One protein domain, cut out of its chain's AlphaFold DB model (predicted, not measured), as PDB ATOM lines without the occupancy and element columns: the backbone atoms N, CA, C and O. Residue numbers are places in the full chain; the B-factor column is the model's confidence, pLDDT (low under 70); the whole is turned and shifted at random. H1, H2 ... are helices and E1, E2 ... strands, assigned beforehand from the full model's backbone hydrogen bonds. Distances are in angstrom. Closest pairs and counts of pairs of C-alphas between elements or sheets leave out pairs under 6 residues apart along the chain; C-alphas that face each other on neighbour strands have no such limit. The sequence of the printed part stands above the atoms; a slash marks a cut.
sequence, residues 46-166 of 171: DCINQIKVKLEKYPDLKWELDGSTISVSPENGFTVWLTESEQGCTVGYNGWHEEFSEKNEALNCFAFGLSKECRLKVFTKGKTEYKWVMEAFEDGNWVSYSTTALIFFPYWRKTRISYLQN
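Overview. This is residues 46 to 166 of the 171 residues of an uncharacterized protein of Paraglaciecola hydrolytica (UniProt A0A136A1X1). A twisted five-stranded sheet with two helices, H1 and H2, over one face is joined end-on to a second, curled and twisted sheet of four strands, which meets it at the E4 to E5 turn and at the far end of H2. H1 lies at one end of the long axis, and the link from E8 to E9 at the other. The printed part has 121 residues in the order H1 E1 E2 E3 E4 E5 H2 E6 E7 E8 E9; the sheets, E1 - E2 - E3 - E4 - E5 and E8 - E7 - E6 - E9, are antiparallel, and the class is mixed, helices and strands. It is compact, with a radius of gyration of the C-alphas of 14.8 A and spans of 44 by 34 by 26 A.

Arrangement. E1 (63 to 66), E2 (69 to 72), E3 (80 to 85), E4 (88 to 93) and E5 (96 to 100) form a meander, each strand the antiparallel neighbour of the one before. N 64 and O 71 are 2.9 A apart across E1 and E2, N 70 and O 82 2.9 A across E2 and E3, N 83 and O 90 2.9 A across E3 and E4, and N 93 and O 96 2.8 A across E4 and E5, within hydrogen-bond range. H2 (103 to 114) is on this sheet at a height of 8.2 A, along the strands at 9 degrees to E4 on the local plane; its closest C-alpha pair with E4 is Ala 106 and Cys 89, 6.3 A. H1 (47 to 55) is on the same face at a height of 9.5 A. H2 touches H1 with residues 103 to 107 alone, the same way at a steep tilt of 39 degrees; the closest C-alphas, of Cys 47 and Lys 103, are 6.3 A apart. Every O i to N i+4 pair is within hydrogen-bond range in H1, and 7 of 8 in H2. E6 (118 to 125), E7 (128 to 138), E8 (141 to 149) and E9 (159 to 165) form a Greek key, a meander E6 E7 E8 whose first strand is also the antiparallel neighbour of E9. N 121 and O 133 are 2.9 A apart across E6 and E7, N 134 and O 146 3.0 A across E7 and E8, and N 122 and O 162 2.8 A across E6 and E9. E7 bends by 51 degrees at residue 131 and E8 by 57 degrees at residue 146. H2 stands up from this sheet, its line rising 50 degrees. The closest C-alphas of E5 and E8, of Trp 96 and Thr 148, are 5.2 A apart.

Along the chain. H1 begins at C-alpha 47, (-42.329, -26.343, 15.632). H2 measures 17.1 A, E6 23.1 A, E7 29.5 A, E8 23.2 A and E9 19.9 A from first to last C-alpha; E9 ends at C-alpha 165, (-39.864, -43.685, 1.138).

Size, cuts and confidence. The two C-alphas farthest apart, of Val 53 and Trp 156, are 45.7 A apart. The printed part has no cut, no link is long, and no printed residue is under 70 in pLDDT.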
ATOM      1  N   ASP A  46     -42.154 -23.383  19.495       82.06
ATOM      2  CA  ASP A  46     -41.929 -23.399  18.058       82.06
ATOM      3  C   ASP A  46     -41.867 -24.844  17.548       82.06
ATOM      4  O   ASP A  46     -41.460 -25.763  18.276       82.06
ATOM      5  N   CYS A  47     -42.319 -25.059  16.318       89.81
ATOM      6  CA  CYS A  47     -42.329 -26.343  15.632       89.81
ATOM      7  C   CYS A  47     -40.982 -27.057  15.750       89.81
ATOM      8  O   CYS A  47     -40.970 -28.254  16.040       89.81
ATOM      9  N   ILE A  48     -39.853 -26.352  15.627       93.62
ATOM     10  CA  ILE A  48     -38.526 -26.970  15.770       93.62
ATOM     11  C   ILE A  48     -38.331 -27.595  17.153       93.62
ATOM     12  O   ILE A  48     -37.835 -28.719  17.260       93.62
ATOM     13  N   ASN A  49     -38.737 -26.913  18.224       91.19
ATOM     14  CA  ASN A  49     -38.617 -27.461  19.577       91.19
ATOM     15  C   ASN A  49     -39.535 -28.671  19.773       91.19
ATOM     16  O   ASN A  49     -39.127 -29.660  20.381       91.19
ATOM     17  N   GLN A  50     -40.744 -28.635  19.207       91.81
ATOM     18  CA  GLN A  50     -41.648 -29.785  19.239       91.81
ATOM     19  C   GLN A  50     -41.088 -30.983  18.462       91.81
ATOM     20  O   GLN A  50     -41.215 -32.121  18.917       91.81
ATOM     21  N   ILE A  51     -40.445 -30.743  17.316       94.19
ATOM     22  CA  ILE A  51     -39.767 -31.786  16.541       94.19
ATOM     23  C   ILE A  51     -38.627 -32.382  17.364       94.19
ATOM     24  O   ILE A  51     -38.607 -33.596  17.535       94.19
ATOM     25  N   LYS A  52     -37.740 -31.568  17.951       93.31
ATOM     26  CA  LYS A  52     -36.624 -32.055  18.787       93.31
ATOM     27  C   LYS A  52     -37.097 -32.987  19.901       93.31
ATOM     28  O   LYS A  52     -36.604 -34.104  20.004       93.31
ATOM     29  N   VAL A  53     -38.108 -32.573  20.666       90.94
ATOM     30  CA  VAL A  53     -38.684 -33.395  21.747       90.94
ATOM     31  C   VAL A  53     -39.239 -34.721  21.215       90.94
ATOM     32  O   VAL A  53     -39.142 -35.754  21.874       90.94
ATOM     33  N   LYS A  54     -39.828 -34.735  20.013       89.88
ATOM     34  CA  LYS A  54     -40.292 -35.981  19.381       89.88
ATOM     35  C   LYS A  54     -39.127 -36.845  18.887       89.88
ATOM     36  O   LYS A  54     -39.210 -38.065  19.011       89.88
ATOM     37  N   LEU A  55     -38.066 -36.234  18.363       90.81
ATOM     38  CA  LEU A  55     -36.865 -36.909  17.867       90.81
ATOM     39  C   LEU A  55     -36.050 -37.582  18.976       90.81
ATOM     40  O   LEU A  55     -35.426 -38.601  18.710       90.81
ATOM     41  N   GLU A  56     -36.134 -37.116  20.226       89.38
ATOM     42  CA  GLU A  56     -35.528 -37.800  21.385       89.38
ATOM     43  C   GLU A  56     -35.991 -39.263  21.538       89.38
ATOM     44  O   GLU A  56     -35.288 -40.080  22.130       89.38
ATOM     45  N   LYS A  57     -37.156 -39.623  20.982       88.75
ATOM     46  CA  LYS A  57     -37.671 -41.003  20.978       88.75
ATOM     47  C   LYS A  57     -37.002 -41.906  19.936       88.75
ATOM     48  O   LYS A  57     -37.223 -43.114  19.966       88.75
ATOM     49  N   TYR A  58     -36.214 -41.335  19.028       87.31
ATOM     50  CA  TYR A  58     -35.565 -42.013  17.907       87.31
ATOM     51  C   TYR A  58     -34.060 -41.697  17.916       87.31
ATOM     52  O   TYR A  58     -33.585 -40.957  17.055       87.31
ATOM     53  N   PRO A  59     -33.293 -42.222  18.891       84.25
ATOM     54  CA  PRO A  59     -31.894 -41.835  19.099       84.25
ATOM     55  C   PRO A  59     -30.971 -42.185  17.922       84.25
ATOM     56  O   PRO A  59     -29.949 -41.532  17.736       84.25
ATOM     57  N   ASP A  60     -31.345 -43.175  17.108       86.44
ATOM     58  CA  ASP A  60     -30.579 -43.589  15.927       86.44
ATOM     59  C   ASP A  60     -30.840 -42.701  14.698       86.44
ATOM     60  O   ASP A  60     -30.151 -42.808  13.679       86.44
ATOM     61  N   LEU A  61     -31.843 -41.821  14.767       89.44
ATOM     62  CA  LEU A  61     -32.222 -40.973  13.651       89.44
ATOM     63  C   LEU A  61     -31.335 -39.729  13.601       89.44
ATOM     64  O   LEU A  61     -31.340 -38.894  14.504       89.44
ATOM     65  N   LYS A  62     -30.591 -39.588  12.504       91.12
ATOM     66  CA  LYS A  62     -29.728 -38.429  12.275       91.12
ATOM     67  C   LYS A  62     -30.570 -37.213  11.905       91.12
ATOM     68  O   LYS A  62     -31.333 -37.246  10.934       91.12
ATOM     69  N   TRP A  63     -30.389 -36.144  12.668       95.62
ATOM     70  CA  TRP A  63     -31.007 -34.853  12.422       95.62
ATOM     71  C   TRP A  63     -29.995 -33.729  12.603       95.62
ATOM     72  O   TRP A  63     -29.040 -33.850  13.372       95.62
ATOM     73  N   GLU A  64     -30.214 -32.638  11.883       96.62
ATOM     74  CA  GLU A  64     -29.367 -31.452  11.897       96.62
ATOM     75  C   GLU A  64     -30.227 -30.216  12.157       96.62
ATOM     76  O   GLU A  64     -31.412 -30.171  11.816       96.62
ATOM     77  N   LEU A  65     -29.626 -29.213  12.794       96.00
ATOM     78  CA  LEU A  65     -30.225 -27.901  12.995       96.00
ATOM     79  C   LEU A  65     -29.287 -26.857  12.400       96.00
ATOM     80  O   LEU A  65     -28.153 -26.726  12.859       96.00
ATOM     81  N   ASP A  66     -29.787 -26.103  11.430       95.00
ATOM     82  CA  ASP A  66     -29.081 -24.994  10.799       95.00
ATOM     83  C   ASP A  66     -29.971 -23.745  10.814       95.00
ATOM     84  O   ASP A  66     -31.002 -23.676  10.140       95.00
ATOM     85  N   GLY A  67     -29.615 -22.772  11.654       93.25
ATOM     86  CA  GLY A  67     -30.420 -21.570  11.877       93.25
ATOM     87  C   GLY A  67     -31.853 -21.897  12.316       93.25
ATOM     88  O   GLY A  67     -32.067 -22.517  13.359       93.25
ATOM     89  N   SER A  68     -32.831 -21.466  11.515       94.25
ATOM     90  CA  SER A  68     -34.261 -21.738  11.707       94.25
ATOM     91  C   SER A  68     -34.755 -22.955  10.923       94.25
ATOM     92  O   SER A  68     -35.948 -23.051  10.648       94.25
ATOM     93  N   THR A  69     -33.863 -23.872  10.537       97.38
ATOM     94  CA  THR A  69     -34.208 -25.096   9.804       97.38
ATOM     95  C   THR A  69     -33.777 -26.333  10.574       97.38
ATOM     96  O   THR A  69     -32.618 -26.460  10.965       97.38
ATOM     97  N   ILE A  70     -34.699 -27.277  10.753       97.88
ATOM     98  CA  ILE A  70     -34.401 -28.630  11.228       97.88
ATOM     99  C   ILE A  70     -34.570 -29.621  10.082       97.88
ATOM    100  O   ILE A  70     -35.556 -29.556   9.349       97.88
ATOM    101  N   SER A  71     -33.628 -30.545   9.929       98.06
ATOM    102  CA  SER A  71     -33.666 -31.579   8.898       98.06
ATOM    103  C   SER A  71     -33.428 -32.960   9.496       98.06
ATOM    104  O   SER A  71     -32.717 -33.129  10.483       98.06
ATOM    105  N   VAL A  72     -34.061 -33.965   8.904       97.56
ATOM    106  CA  VAL A  72     -33.979 -35.369   9.297       97.56
ATOM    107  C   VAL A  72     -33.741 -36.176   8.033       97.56
ATOM    108  O   VAL A  72     -34.507 -36.062   7.077       97.56
ATOM    109  N   SER A  73     -32.693 -36.999   8.027       94.94
ATOM    110  CA  SER A  73     -32.281 -37.762   6.842       94.94
ATOM    111  C   SER A  73     -32.246 -39.263   7.141       94.94
ATOM    112  O   SER A  73     -31.183 -39.797   7.471       94.94
ATOM    113  N   PRO A  74     -33.398 -39.956   7.056       91.62
ATOM    114  CA  PRO A  74     -33.455 -41.404   7.216       91.62
ATOM    115  C   PRO A  74     -32.638 -42.121   6.134       91.62
ATOM    116  O   PRO A  74     -32.577 -41.681   4.983       91.62
ATOM    117  N   GLU A  75     -32.035 -43.257   6.481       86.12
ATOM    118  CA  GLU A  75     -31.309 -44.070   5.503       86.12
ATOM    119  C   GLU A  75     -32.252 -44.607   4.416       86.12
ATOM    120  O   GLU A  75     -33.358 -45.061   4.703       86.12
ATOM    121  N   ASN A  76     -31.798 -44.576   3.158       80.81
ATOM    122  CA  ASN A  76     -32.535 -45.047   1.972       80.81
ATOM    123  C   ASN A  76     -33.878 -44.340   1.689       80.81
ATOM    124  O   ASN A  76     -34.675 -44.840   0.895       80.81
ATOM    125  N   GLY A  77     -34.112 -43.177   2.298       93.62
ATOM    126  CA  GLY A  77     -35.333 -42.397   2.141       93.62
ATOM    127  C   GLY A  77     -35.116 -41.042   1.469       93.62
ATOM    128  O   GLY A  77     -34.346 -40.909   0.515       93.62
ATOM    129  N   PHE A  78     -35.820 -40.026   1.959       96.12
ATOM    130  CA  PHE A  78     -35.643 -38.629   1.561       96.12
ATOM    131  C   PHE A  78     -35.542 -37.736   2.796       96.12
ATOM    132  O   PHE A  78     -36.143 -38.025   3.834       96.12
ATOM    133  N   THR A  79     -34.800 -36.638   2.673       97.69
ATOM    134  CA  THR A  79     -34.648 -35.670   3.756       97.69
ATOM    135  C   THR A  79     -35.960 -34.933   3.962       97.69
ATOM    136  O   THR A  79     -36.504 -34.344   3.026       97.69
ATOM    137  N   VAL A  80     -36.443 -34.951   5.199       98.25
ATOM    138  CA  VAL A  80     -37.575 -34.146   5.651       98.25
ATOM    139  C   VAL A  80     -37.022 -32.954   6.406       98.25
ATOM    140  O   VAL A  80     -36.209 -33.124   7.313       98.25
ATOM    141  N   TRP A  81     -37.439 -31.752   6.038       98.50
ATOM    142  CA  TRP A  81     -36.985 -30.527   6.678       98.50
ATOM    143  C   TRP A  81     -38.151 -29.588   6.971       98.50
ATOM    144  O   TRP A  81     -39.194 -29.646   6.321       98.50
ATOM    145  N   LEU A  82     -37.983 -28.753   7.992       98.38
ATOM    146  CA  LEU A  82     -38.909 -27.685   8.347       98.38
ATOM    147  C   LEU A  82     -38.111 -26.423   8.635       98.38
ATOM    148  O   LEU A  82     -37.169 -26.469   9.428       98.38
ATOM    149  N   THR A  83     -38.527 -25.317   8.030       97.25
ATOM    150  CA  THR A  83     -37.986 -23.981   8.279       97.25
ATOM    151  C   THR A  83     -39.050 -23.090   8.905       97.25
ATOM    152  O   THR A  83     -40.188 -23.042   8.432       97.25
ATOM    153  N   GLU A  84     -38.676 -22.370   9.957       94.00
ATOM    154  CA  GLU A  84     -39.525 -21.386  10.631       94.00
ATOM    155  C   GLU A  84     -39.222 -19.962  10.172       94.00
ATOM    156  O   GLU A  84     -38.067 -19.577   9.959       94.00
ATOM    157  N   SER A  85     -40.289 -19.176  10.046       91.06
ATOM    158  CA  SER A  85     -40.264 -17.751   9.732       91.06
ATOM    159  C   SER A  85     -41.365 -17.017  10.503       91.06
ATOM    160  O   SER A  85     -42.263 -17.637  11.071       91.06
ATOM    161  N   GLU A  86     -41.349 -15.683  10.472       87.44
ATOM    162  CA  GLU A  86     -42.427 -14.868  11.056       87.44
ATOM    163  C   GLU A  86     -43.795 -15.104  10.389       87.44
ATOM    164  O   GLU A  86     -44.832 -14.849  10.997       87.44
ATOM    165  N   GLN A  87     -43.806 -15.591   9.146       86.81
ATOM    166  CA  GLN A  87     -45.011 -15.781   8.331       86.81
ATOM    167  C   GLN A  87     -45.625 -17.182   8.483       86.81
ATOM    168  O   GLN A  87     -46.724 -17.421   7.987       86.81
ATOM    169  N   GLY A  88     -44.935 -18.098   9.166       92.06
ATOM    170  CA  GLY A  88     -45.349 -19.490   9.310       92.06
ATOM    171  C   GLY A  88     -44.185 -20.460   9.138       92.06
ATOM    172  O   GLY A  88     -43.020 -20.123   9.373       92.06
ATOM    173  N   CYS A  89     -44.508 -21.682   8.732       95.69
ATOM    174  CA  CYS A  89     -43.547 -22.759   8.540       95.69
ATOM    175  C   CYS A  89     -43.556 -23.247   7.093       95.69
ATOM    176  O   CYS A  89     -44.616 -23.430   6.503       95.69
ATOM    177  N   THR A  90     -42.383 -23.557   6.558       97.62
ATOM    178  CA  THR A  90     -42.254 -24.296   5.299       97.62
ATOM    179  C   THR A  90     -41.763 -25.695   5.617       97.62
ATOM    180  O   THR A  90     -40.752 -25.852   6.300       97.62
ATOM    181  N   VAL A  91     -42.467 -26.712   5.132       98.25
ATOM    182  CA  VAL A  91     -42.049 -28.115   5.242       98.25
ATOM    183  C   VAL A  91     -41.622 -28.592   3.872       98.25
ATOM    184  O   VAL A  91     -42.296 -28.292   2.890       98.25
ATOM    185  N   GLY A  92     -40.544 -29.367   3.794       98.25
ATOM    186  CA  GLY A  92     -40.123 -29.952   2.534       98.25
ATOM    187  C   GLY A  92     -39.563 -31.360   2.622       98.25
ATOM    188  O   GLY A  92     -39.094 -31.824   3.663       98.25
ATOM    189  N   TYR A  93     -39.640 -32.035   1.475       98.12
ATOM    190  CA  TYR A  93     -39.180 -33.395   1.212       98.12
ATOM    191  C   TYR A  93     -38.233 -33.348   0.015       98.12
ATOM    192  O   TYR A  93     -38.674 -33.246  -1.135       98.12
ATOM    193  N   ASN A  94     -36.924 -33.378   0.264       96.94
ATOM    194  CA  ASN A  94     -35.924 -32.976  -0.728       96.94
ATOM    195  C   ASN A  94     -36.330 -31.641  -1.400       96.94
ATOM    196  O   ASN A  94     -36.351 -30.612  -0.729       96.94
ATOM    197  N   GLY A  95     -36.665 -31.657  -2.700       95.94
ATOM    198  CA  GLY A  95     -37.084 -30.477  -3.466       95.94
ATOM    199  C   GLY A  95     -38.592 -30.181  -3.477       95.94
ATOM    200  O   GLY A  95     -38.988 -29.138  -3.997       95.94
ATOM    201  N   TRP A  96     -39.440 -31.059  -2.931       98.25
ATOM    202  CA  TRP A  96     -40.851 -30.735  -2.680       98.25
ATOM    203  C   TRP A  96     -40.968 -29.855  -1.435       98.25
ATOM    204  O   TRP A  96     -40.229 -30.077  -0.480       98.25
ATOM    205  N   HIS A  97     -41.883 -28.890  -1.434       97.56
ATOM    206  CA  HIS A  97     -42.182 -28.079  -0.255       97.56
ATOM    207  C   HIS A  97     -43.606 -27.520  -0.283       97.56
ATOM    208  O   HIS A  97     -44.201 -27.372  -1.352       97.56
ATOM    209  N   GLU A  98     -44.112 -27.187   0.900       95.69
ATOM    210  CA  GLU A  98     -45.397 -26.527   1.122       95.69
ATOM    211  C   GLU A  98     -45.295 -25.555   2.308       95.69
ATOM    212  O   GLU A  98     -44.554 -25.793   3.267       95.69
ATOM    213  N   GLU A  99     -46.007 -24.434   2.208       96.31
ATOM    214  CA  GLU A  99     -46.059 -23.387   3.229       96.31
ATOM    215  C   GLU A  99     -47.322 -23.536   4.078       96.31
ATOM    216  O   GLU A  99     -48.412 -23.766   3.561       96.31
ATOM    217  N   PHE A 100     -47.172 -23.365   5.388       94.62
ATOM    218  CA  PHE A 100     -48.228 -23.528   6.377       94.62
ATOM    219  C   PHE A 100     -48.263 -22.309   7.298       94.62
ATOM    220  O   PHE A 100     -47.268 -21.986   7.952       94.62
ATOM    221  N   SER A 101     -49.427 -21.668   7.413       92.25
ATOM    222  CA  SER A 101     -49.672 -20.653   8.446       92.25
ATOM    223  C   SER A 101     -49.916 -21.284   9.821       92.25
ATOM    224  O   SER A 101     -49.605 -20.685  10.848       92.25
ATOM    225  N   GLU A 102     -50.443 -22.512   9.847       91.50
ATOM    226  CA  GLU A 102     -50.788 -23.239  11.067       91.50
ATOM    227  C   GLU A 102     -49.677 -24.214  11.482       91.50
ATOM    228  O   GLU A 102     -49.377 -25.199  10.801       91.50
ATOM    229  N   LYS A 103     -49.100 -23.992  12.670       90.94
ATOM    230  CA  LYS A 103     -47.985 -24.799  13.206       90.94
ATOM    231  C   LYS A 103     -48.308 -26.292  13.296       90.94
ATOM    232  O   LYS A 103     -47.468 -27.137  12.994       90.94
ATOM    233  N   ASN A 104     -49.531 -26.632  13.704       90.81
ATOM    234  CA  ASN A 104     -49.945 -28.029  13.837       90.81
ATOM    235  C   ASN A 104     -50.012 -28.743  12.481       90.81
ATOM    236  O   ASN A 104     -49.652 -29.916  12.400       90.81
ATOM    237  N   GLU A 105     -50.427 -28.049  11.421       92.56
ATOM    238  CA  GLU A 105     -50.460 -28.614  10.071       92.56
ATOM    239  C   GLU A 105     -49.044 -28.859   9.550       92.56
ATOM    240  O   GLU A 105     -48.755 -29.958   9.076       92.56
ATOM    241  N   ALA A 106     -48.130 -27.908   9.768       95.75
ATOM    242  CA  ALA A 106     -46.714 -28.075   9.446       95.75
ATOM    243  C   ALA A 106     -46.097 -29.279  10.178       95.75
ATOM    244  O   ALA A 106     -45.428 -30.116   9.576       95.75
ATOM    245  N   LEU A 107     -46.358 -29.417  11.481       95.12
ATOM    246  CA  LEU A 107     -45.866 -30.540  12.283       95.12
ATOM    247  C   LEU A 107     -46.441 -31.886  11.835       95.12
ATOM    248  O   LEU A 107     -45.732 -32.895  11.857       95.12
ATOM    249  N   ASN A 108     -47.715 -31.912  11.444       94.44
ATOM    250  CA  ASN A 108     -48.360 -33.104  10.906       94.44
ATOM    251  C   ASN A 108     -47.774 -33.485   9.547       94.44
ATOM    252  O   ASN A 108     -47.487 -34.660   9.331       94.44
ATOM    253  N   CYS A 109     -47.540 -32.506   8.670       95.94
ATOM    254  CA  CYS A 109     -46.863 -32.704   7.396       95.94
ATOM    255  C   CYS A 109     -45.452 -33.261   7.629       95.94
ATOM    256  O   CYS A 109     -45.134 -34.354   7.173       95.94
ATOM    257  N   PHE A 110     -44.646 -32.619   8.477       97.25
ATOM    258  CA  PHE A 110     -43.305 -33.095   8.823       97.25
ATOM    259  C   PHE A 110     -43.305 -34.550   9.326       97.25
ATOM    260  O   PHE A 110     -42.506 -35.374   8.879       97.25
ATOM    261  N   ALA A 111     -44.230 -34.897  10.225       95.56
ATOM    262  CA  ALA A 111     -44.370 -36.264  10.722       95.56
ATOM    263  C   ALA A 111     -44.812 -37.250   9.625       95.56
ATOM    264  O   ALA A 111     -44.306 -38.372   9.574       95.56
ATOM    265  N   PHE A 112     -45.718 -36.837   8.736       95.50
ATOM    266  CA  PHE A 112     -46.178 -37.643   7.609       95.50
ATOM    267  C   PHE A 112     -45.027 -37.986   6.659       95.50
ATOM    268  O   PHE A 112     -44.881 -39.150   6.287       95.50
ATOM    269  N   GLY A 113     -44.152 -37.025   6.354       95.69
ATOM    270  CA  GLY A 113     -42.952 -37.238   5.542       95.69
ATOM    271  C   GLY A 113     -42.000 -38.305   6.086       95.69
ATOM    272  O   GLY A 113     -41.300 -38.945   5.309       95.69
ATOM    273  N   LEU A 114     -41.977 -38.534   7.401       95.50
ATOM    274  CA  LEU A 114     -41.153 -39.568   8.045       95.50
ATOM    275  C   LEU A 114     -41.838 -40.945   8.118       95.50
ATOM    276  O   LEU A 114     -41.185 -41.947   8.435       95.50
ATOM    277  N   SER A 115     -43.137 -41.001   7.834       93.62
ATOM    278  CA  SER A 115     -43.942 -42.215   7.932       93.62
ATOM    279  C   SER A 115     -43.816 -43.107   6.697       93.62
ATOM    280  O   SER A 115     -43.532 -42.648   5.590       93.62
ATOM    281  N   LYS A 116     -44.159 -44.388   6.868       93.50
ATOM    282  CA  LYS A 116     -44.307 -45.343   5.756       93.50
ATOM    283  C   LYS A 116     -45.483 -45.035   4.819       93.50
ATOM    284  O   LYS A 116     -45.600 -45.679   3.782       93.50
ATOM    285  N   GLU A 117     -46.382 -44.130   5.188       95.00
ATOM    286  CA  GLU A 117     -47.585 -43.800   4.412       95.00
ATOM    287  C   GLU A 117     -47.331 -42.660   3.421       95.00
ATOM    288  O   GLU A 117     -48.181 -42.385   2.580       95.00
ATOM    289  N   CYS A 118     -46.146 -42.044   3.473       95.94
ATOM    290  CA  CYS A 118     -45.685 -41.047   2.520       95.94
ATOM    291  C   CYS A 118     -44.576 -41.622   1.638       95.94
ATOM    292  O   CYS A 118     -43.651 -42.281   2.118       95.94
ATOM    293  N   ARG A 119     -44.627 -41.325   0.339       97.19
ATOM    294  CA  ARG A 119     -43.480 -41.502  -0.551       97.19
ATOM    295  C   ARG A 119     -43.310 -40.301  -1.463       97.19
ATOM    296  O   ARG A 119     -44.272 -39.638  -1.851       97.19
ATOM    297  N   LEU A 120     -42.071 -40.083  -1.877       98.00
ATOM    298  CA  LEU A 120     -41.709 -39.043  -2.818       98.00
ATOM    299  C   LEU A 120     -41.392 -39.666  -4.174       98.00
ATOM    300  O   LEU A 120     -40.419 -40.409  -4.333       98.00
ATOM    301  N   LYS A 121     -42.211 -39.350  -5.174       98.31
ATOM    302  CA  LYS A 121     -41.947 -39.712  -6.563       98.31
ATOM    303  C   LYS A 121     -41.108 -38.619  -7.210       98.31
ATOM    304  O   LYS A 121     -41.582 -37.506  -7.446       98.31
ATOM    305  N   VAL A 122     -39.865 -38.958  -7.518       98.19
ATOM    306  CA  VAL A 122     -38.848 -38.028  -8.005       98.19
ATOM    307  C   VAL A 122     -38.620 -38.243  -9.494       98.19
ATOM    308  O   VAL A 122     -38.372 -39.358  -9.951       98.19
ATOM    309  N   PHE A 123     -38.694 -37.162 -10.262       98.31
ATOM    310  CA  PHE A 123     -38.384 -37.144 -11.682       98.31
ATOM    311  C   PHE A 123     -37.021 -36.494 -11.898       98.31
ATOM    312  O   PHE A 123     -36.784 -35.344 -11.524       98.31
ATOM    313  N   THR A 124     -36.145 -37.214 -12.589       97.75
ATOM    314  CA  THR A 124     -34.773 -36.791 -12.870       97.75
ATOM    315  C   THR A 124     -34.532 -36.736 -14.374       97.75
ATOM    316  O   THR A 124     -34.876 -37.664 -15.106       97.75
ATOM    317  N   LYS A 125     -33.869 -35.681 -14.854       96.31
ATOM    318  CA  LYS A 125     -33.349 -35.576 -16.222       96.31
ATOM    319  C   LYS A 125     -31.829 -35.446 -16.203       96.31
ATOM    320  O   LYS A 125     -31.256 -34.466 -15.735       96.31
ATOM    321  N   GLY A 126     -31.139 -36.467 -16.711       93.62
ATOM    322  CA  GLY A 126     -29.692 -36.589 -16.512       93.62
ATOM    323  C   GLY A 126     -29.357 -36.730 -15.025       93.62
ATOM    324  O   GLY A 126     -29.738 -37.726 -14.421       93.62
ATOM    325  N   LYS A 127     -28.662 -35.743 -14.449       93.62
ATOM    326  CA  LYS A 127     -28.308 -35.688 -13.017       93.62
ATOM    327  C   LYS A 127     -29.184 -34.714 -12.209       93.62
ATOM    328  O   LYS A 127     -28.922 -34.516 -11.035       93.62
ATOM    329  N   THR A 128     -30.181 -34.091 -12.840       95.31
ATOM    330  CA  THR A 128     -30.988 -33.027 -12.230       95.31
ATOM    331  C   THR A 128     -32.367 -33.561 -11.876       95.31
ATOM    332  O   THR A 128     -33.128 -33.929 -12.775       95.31
ATOM    333  N   GLU A 129     -32.685 -33.618 -10.587       97.00
ATOM    334  CA  GLU A 129     -34.067 -33.736 -10.123       97.00
ATOM    335  C   GLU A 129     -34.809 -32.440 -10.459       97.00
ATOM    336  O   GLU A 129     -34.262 -31.352 -10.288       97.00
ATOM    337  N   TYR A 130     -36.008 -32.550 -11.024       96.88
ATOM    338  CA  TYR A 130     -36.739 -31.374 -11.512       96.88
ATOM    339  C   TYR A 130     -38.225 -31.381 -11.178       96.88
ATOM    340  O   TYR A 130     -38.888 -30.368 -11.382       96.88
ATOM    341  N   LYS A 131     -38.772 -32.509 -10.729       98.25
ATOM    342  CA  LYS A 131     -40.163 -32.612 -10.304       98.25
ATOM    343  C   LYS A 131     -40.267 -33.630  -9.182       98.25
ATOM    344  O   LYS A 131     -39.750 -34.739  -9.305       98.25
ATOM    345  N   TRP A 132     -40.987 -33.254  -8.140       98.50
ATOM    346  CA  TRP A 132     -41.253 -34.065  -6.966       98.50
ATOM    347  C   TRP A 132     -42.761 -34.106  -6.755       98.50
ATOM    348  O   TRP A 132     -43.424 -33.069  -6.781       98.50
ATOM    349  N   VAL A 133     -43.301 -35.309  -6.605       98.25
ATOM    350  CA  VAL A 133     -44.721 -35.536  -6.336       98.25
ATOM    351  C   VAL A 133     -44.830 -36.250  -4.999       98.25
ATOM    352  O   VAL A 133     -44.302 -37.356  -4.854       98.25
ATOM    353  N   MET A 134     -45.497 -35.610  -4.042       97.50
ATOM    354  CA  MET A 134     -45.854 -36.232  -2.772       97.50
ATOM    355  C   MET A 134     -47.025 -37.184  -3.016       97.50
ATOM    356  O   MET A 134     -48.074 -36.771  -3.523       97.50
ATOM    357  N   GLU A 135     -46.838 -38.454  -2.673       97.50
ATOM    358  CA  GLU A 135     -47.876 -39.478  -2.751       97.50
ATOM    359  C   GLU A 135     -48.158 -40.043  -1.356       97.50
ATOM    360  O   GLU A 135     -47.230 -40.320  -0.593       97.50
ATOM    361  N   ALA A 136     -49.440 -40.236  -1.046       95.75
ATOM    362  CA  ALA A 136     -49.897 -40.868   0.185       95.75
ATOM    363  C   ALA A 136     -50.451 -42.264  -0.099       95.75
ATOM    364  O   ALA A 136     -51.004 -42.509  -1.175       95.75
ATOM    365  N   PHE A 137     -50.296 -43.180   0.851       94.62
ATOM    366  CA  PHE A 137     -50.873 -44.515   0.767       94.62
ATOM    367  C   PHE A 137     -52.273 -44.537   1.384       94.62
ATOM    368  O   PHE A 137     -52.429 -44.421   2.596       94.62
ATOM    369  N   GLU A 138     -53.291 -44.713   0.548       91.88
ATOM    370  CA  GLU A 138     -54.700 -44.660   0.929       91.88
ATOM    371  C   GLU A 138     -55.476 -45.795   0.275       91.88
ATOM    372  O   GLU A 138     -55.335 -46.053  -0.920       91.88
ATOM    373  N   ASP A 139     -56.288 -46.502   1.064       92.50
ATOM    374  CA  ASP A 139     -57.151 -47.592   0.591       92.50
ATOM    375  C   ASP A 139     -56.411 -48.616  -0.297       92.50
ATOM    376  O   ASP A 139     -56.917 -49.095  -1.314       92.50
ATOM    377  N   GLY A 140     -55.166 -48.933   0.079       93.12
ATOM    378  CA  GLY A 140     -54.309 -49.887  -0.630       93.12
ATOM    379  C   GLY A 140     -53.592 -49.331  -1.865       93.12
ATOM    380  O   GLY A 140     -52.895 -50.086  -2.543       93.12
ATOM    381  N   ASN A 141     -53.735 -48.039  -2.167       95.94
ATOM    382  CA  ASN A 141     -53.219 -47.404  -3.374       95.94
ATOM    383  C   ASN A 141     -52.380 -46.162  -3.056       95.94
ATOM    384  O   ASN A 141     -52.597 -45.467  -2.073       95.94
ATOM    385  N   TRP A 142     -51.420 -45.858  -3.927       96.50
ATOM    386  CA  TRP A 142     -50.668 -44.607  -3.846       96.50
ATOM    387  C   TRP A 142     -51.392 -43.505  -4.615       96.50
ATOM    388  O   TRP A 142     -51.580 -43.621  -5.828       96.50
ATOM    389  N   VAL A 143     -51.762 -42.434  -3.917       96.12
ATOM    390  CA  VAL A 143     -52.504 -41.289  -4.455       96.12
ATOM    391  C   VAL A 143     -51.594 -40.065  -4.483       96.12
ATOM    392  O   VAL A 143     -50.965 -39.731  -3.482       96.12
ATOM    393  N   SER A 144     -51.495 -39.393  -5.633       94.81
ATOM    394  CA  SER A 144     -50.732 -38.144  -5.758       94.81
ATOM    395  C   SER A 144     -51.508 -36.968  -5.171       94.81
ATOM    396  O   SER A 144     -52.638 -36.717  -5.579       94.81
ATOM    397  N   TYR A 145     -50.866 -36.224  -4.272       90.56
ATOM    398  CA  TYR A 145     -51.477 -35.110  -3.548       90.56
ATOM    399  C   TYR A 145     -50.979 -33.747  -4.023       90.56
ATOM    400  O   TYR A 145     -51.771 -32.885  -4.391       90.56
ATOM    401  N   SER A 146     -49.660 -33.558  -4.044       91.94
ATOM    402  CA  SER A 146     -49.040 -32.267  -4.354       91.94
ATOM    403  C   SER A 146     -47.799 -32.441  -5.225       91.94
ATOM    404  O   SER A 146     -47.197 -33.516  -5.282       91.94
ATOM    405  N   THR A 147     -47.441 -31.396  -5.973       94.94
ATOM    406  CA  THR A 147     -46.329 -31.398  -6.928       94.94
ATOM    407  C   THR A 147     -45.542 -30.097  -6.854       94.94
ATOM    408  O   THR A 147     -46.105 -29.024  -7.042       94.94
ATOM    409  N   THR A 148     -44.222 -30.216  -6.741       97.19
ATOM    410  CA  THR A 148     -43.271 -29.116  -6.944       97.19
ATOM    411  C   THR A 148     -42.423 -29.439  -8.167       97.19
ATOM    412  O   THR A 148     -41.995 -30.583  -8.349       97.19
ATOM    413  N   ALA A 149     -42.177 -28.458  -9.033       96.19
ATOM    414  CA  ALA A 149     -41.324 -28.640 -10.199       96.19
ATOM    415  C   ALA A 149     -40.493 -27.393 -10.490       96.19
ATOM    416  O   ALA A 149     -40.951 -26.266 -10.322       96.19
ATOM    417  N   LEU A 150     -39.276 -27.612 -10.979       93.62
ATOM    418  CA  LEU A 150     -38.439 -26.551 -11.514       93.62
ATOM    419  C   LEU A 150     -38.965 -26.125 -12.885       93.62
ATOM    420  O   LEU A 150     -39.342 -26.960 -13.707       93.62
ATOM    421  N   ILE A 151     -38.919 -24.822 -13.155       89.88
ATOM    422  CA  ILE A 151     -39.241 -24.263 -14.475       89.88
ATOM    423  C   ILE A 151     -38.058 -24.467 -15.434       89.88
ATOM    424  O   ILE A 151     -38.242 -24.835 -16.594       89.88
ATOM    425  N   PHE A 152     -36.828 -24.296 -14.939       91.31
ATOM    426  CA  PHE A 152     -35.602 -24.441 -15.721       91.31
ATOM    427  C   PHE A 152     -34.897 -25.758 -15.400       91.31
ATOM    428  O   PHE A 152     -34.292 -25.925 -14.345       91.31
ATOM    429  N   PHE A 153     -34.957 -26.702 -16.337       91.88
ATOM    430  CA  PHE A 153     -34.300 -28.002 -16.232       91.88
ATOM    431  C   PHE A 153     -33.907 -28.514 -17.629       91.88
ATOM    432  O   PHE A 153     -34.455 -28.049 -18.633       91.88
ATOM    433  N   PRO A 154     -32.969 -29.474 -17.746       90.00
ATOM    434  CA  PRO A 154     -32.499 -29.966 -19.044       90.00
ATOM    435  C   PRO A 154     -33.543 -30.876 -19.716       90.00
ATOM    436  O   PRO A 154     -33.398 -32.102 -19.729       90.00
ATOM    437  N   TYR A 155     -34.607 -30.287 -20.271       91.62
ATOM    438  CA  TYR A 155     -35.801 -30.988 -20.764       91.62
ATOM    439  C   TYR A 155     -35.509 -32.027 -21.858       91.62
ATOM    440  O   TYR A 155     -36.218 -33.031 -21.951       91.62
ATOM    441  N   TRP A 156     -34.432 -31.840 -22.624       93.31
ATOM    442  CA  TRP A 156     -33.977 -32.739 -23.692       93.31
ATOM    443  C   TRP A 156     -33.349 -34.046 -23.195       93.31
ATOM    444  O   TRP A 156     -33.166 -34.981 -23.971       93.31
ATOM    445  N   ARG A 157     -32.993 -34.154 -21.909       95.81
ATOM    446  CA  ARG A 157     -32.411 -35.392 -21.369       95.81
ATOM    447  C   ARG A 157     -33.486 -36.440 -21.079       95.81
ATOM    448  O   ARG A 157     -34.636 -36.115 -20.778       95.81
ATOM    449  N   LYS A 158     -33.093 -37.718 -21.107       95.50
ATOM    450  CA  LYS A 158     -33.969 -38.844 -20.748       95.50
ATOM    451  C   LYS A 158     -34.481 -38.695 -19.311       95.50
ATOM    452  O   LYS A 158     -33.693 -38.428 -18.401       95.50
ATOM    453  N   THR A 159     -35.786 -38.886 -19.135       96.94
ATOM    454  CA  THR A 159     -36.434 -38.894 -17.819       96.94
ATOM    455  C   THR A 159     -36.198 -40.232 -17.126       96.94
ATOM    456  O   THR A 159     -36.341 -41.291 -17.739       96.94
ATOM    457  N   ARG A 160     -35.857 -40.181 -15.842       98.06
ATOM    458  CA  ARG A 160     -35.856 -41.306 -14.906       98.06
ATOM    459  C   ARG A 160     -36.807 -40.980 -13.765       98.06
ATOM    460  O   ARG A 160     -36.929 -39.814 -13.401       98.06
ATOM    461  N   ILE A 161     -37.485 -41.999 -13.255       98.12
ATOM    462  CA  ILE A 161     -38.410 -41.873 -12.132       98.12
ATOM    463  C   ILE A 161     -37.906 -42.800 -11.034       98.12
ATOM    464  O   ILE A 161     -37.636 -43.971 -11.304       98.12
ATOM    465  N   SER A 162     -37.778 -42.274  -9.825       97.06
ATOM    466  CA  SER A 162     -37.483 -43.033  -8.613       97.06
ATOM    467  C   SER A 162     -38.543 -42.757  -7.555       97.06
ATOM    468  O   SER A 162     -39.222 -41.730  -7.584       97.06
ATOM    469  N   TYR A 163     -38.685 -43.696  -6.630       97.06
ATOM    470  CA  TYR A 163     -39.589 -43.592  -5.494       97.06
ATOM    471  C   TYR A 163     -38.746 -43.687  -4.231       97.06
ATOM    472  O   TYR A 163     -38.018 -44.663  -4.062       97.06
ATOM    473  N   LEU A 164     -38.814 -42.657  -3.396       96.81
ATOM    474  CA  LEU A 164     -38.143 -42.594  -2.102       96.81
ATOM    475  C   LEU A 164     -39.201 -42.706  -1.007       96.81
ATOM    476  O   LEU A 164     -40.272 -42.113  -1.133       96.81
ATOM    477  N   GLN A 165     -38.917 -43.450   0.054       96.38
ATOM    478  CA  GLN A 165     -39.864 -43.685   1.138       96.38
ATOM    479  C   GLN A 165     -39.120 -43.753   2.466       96.38
ATOM    480  O   GLN A 165     -38.072 -44.388   2.564       96.38
ATOM    481  N   ASN A 166     -39.668 -43.087   3.477       95.00
ATOM    482  CA  ASN A 166     -39.154 -43.139   4.836       95.00
ATOM    483  C   ASN A 166     -39.879 -44.241   5.626       95.00
ATOM    484  O   ASN A 166     -41.027 -44.581   5.346       95.00
TER     485      ASN A 166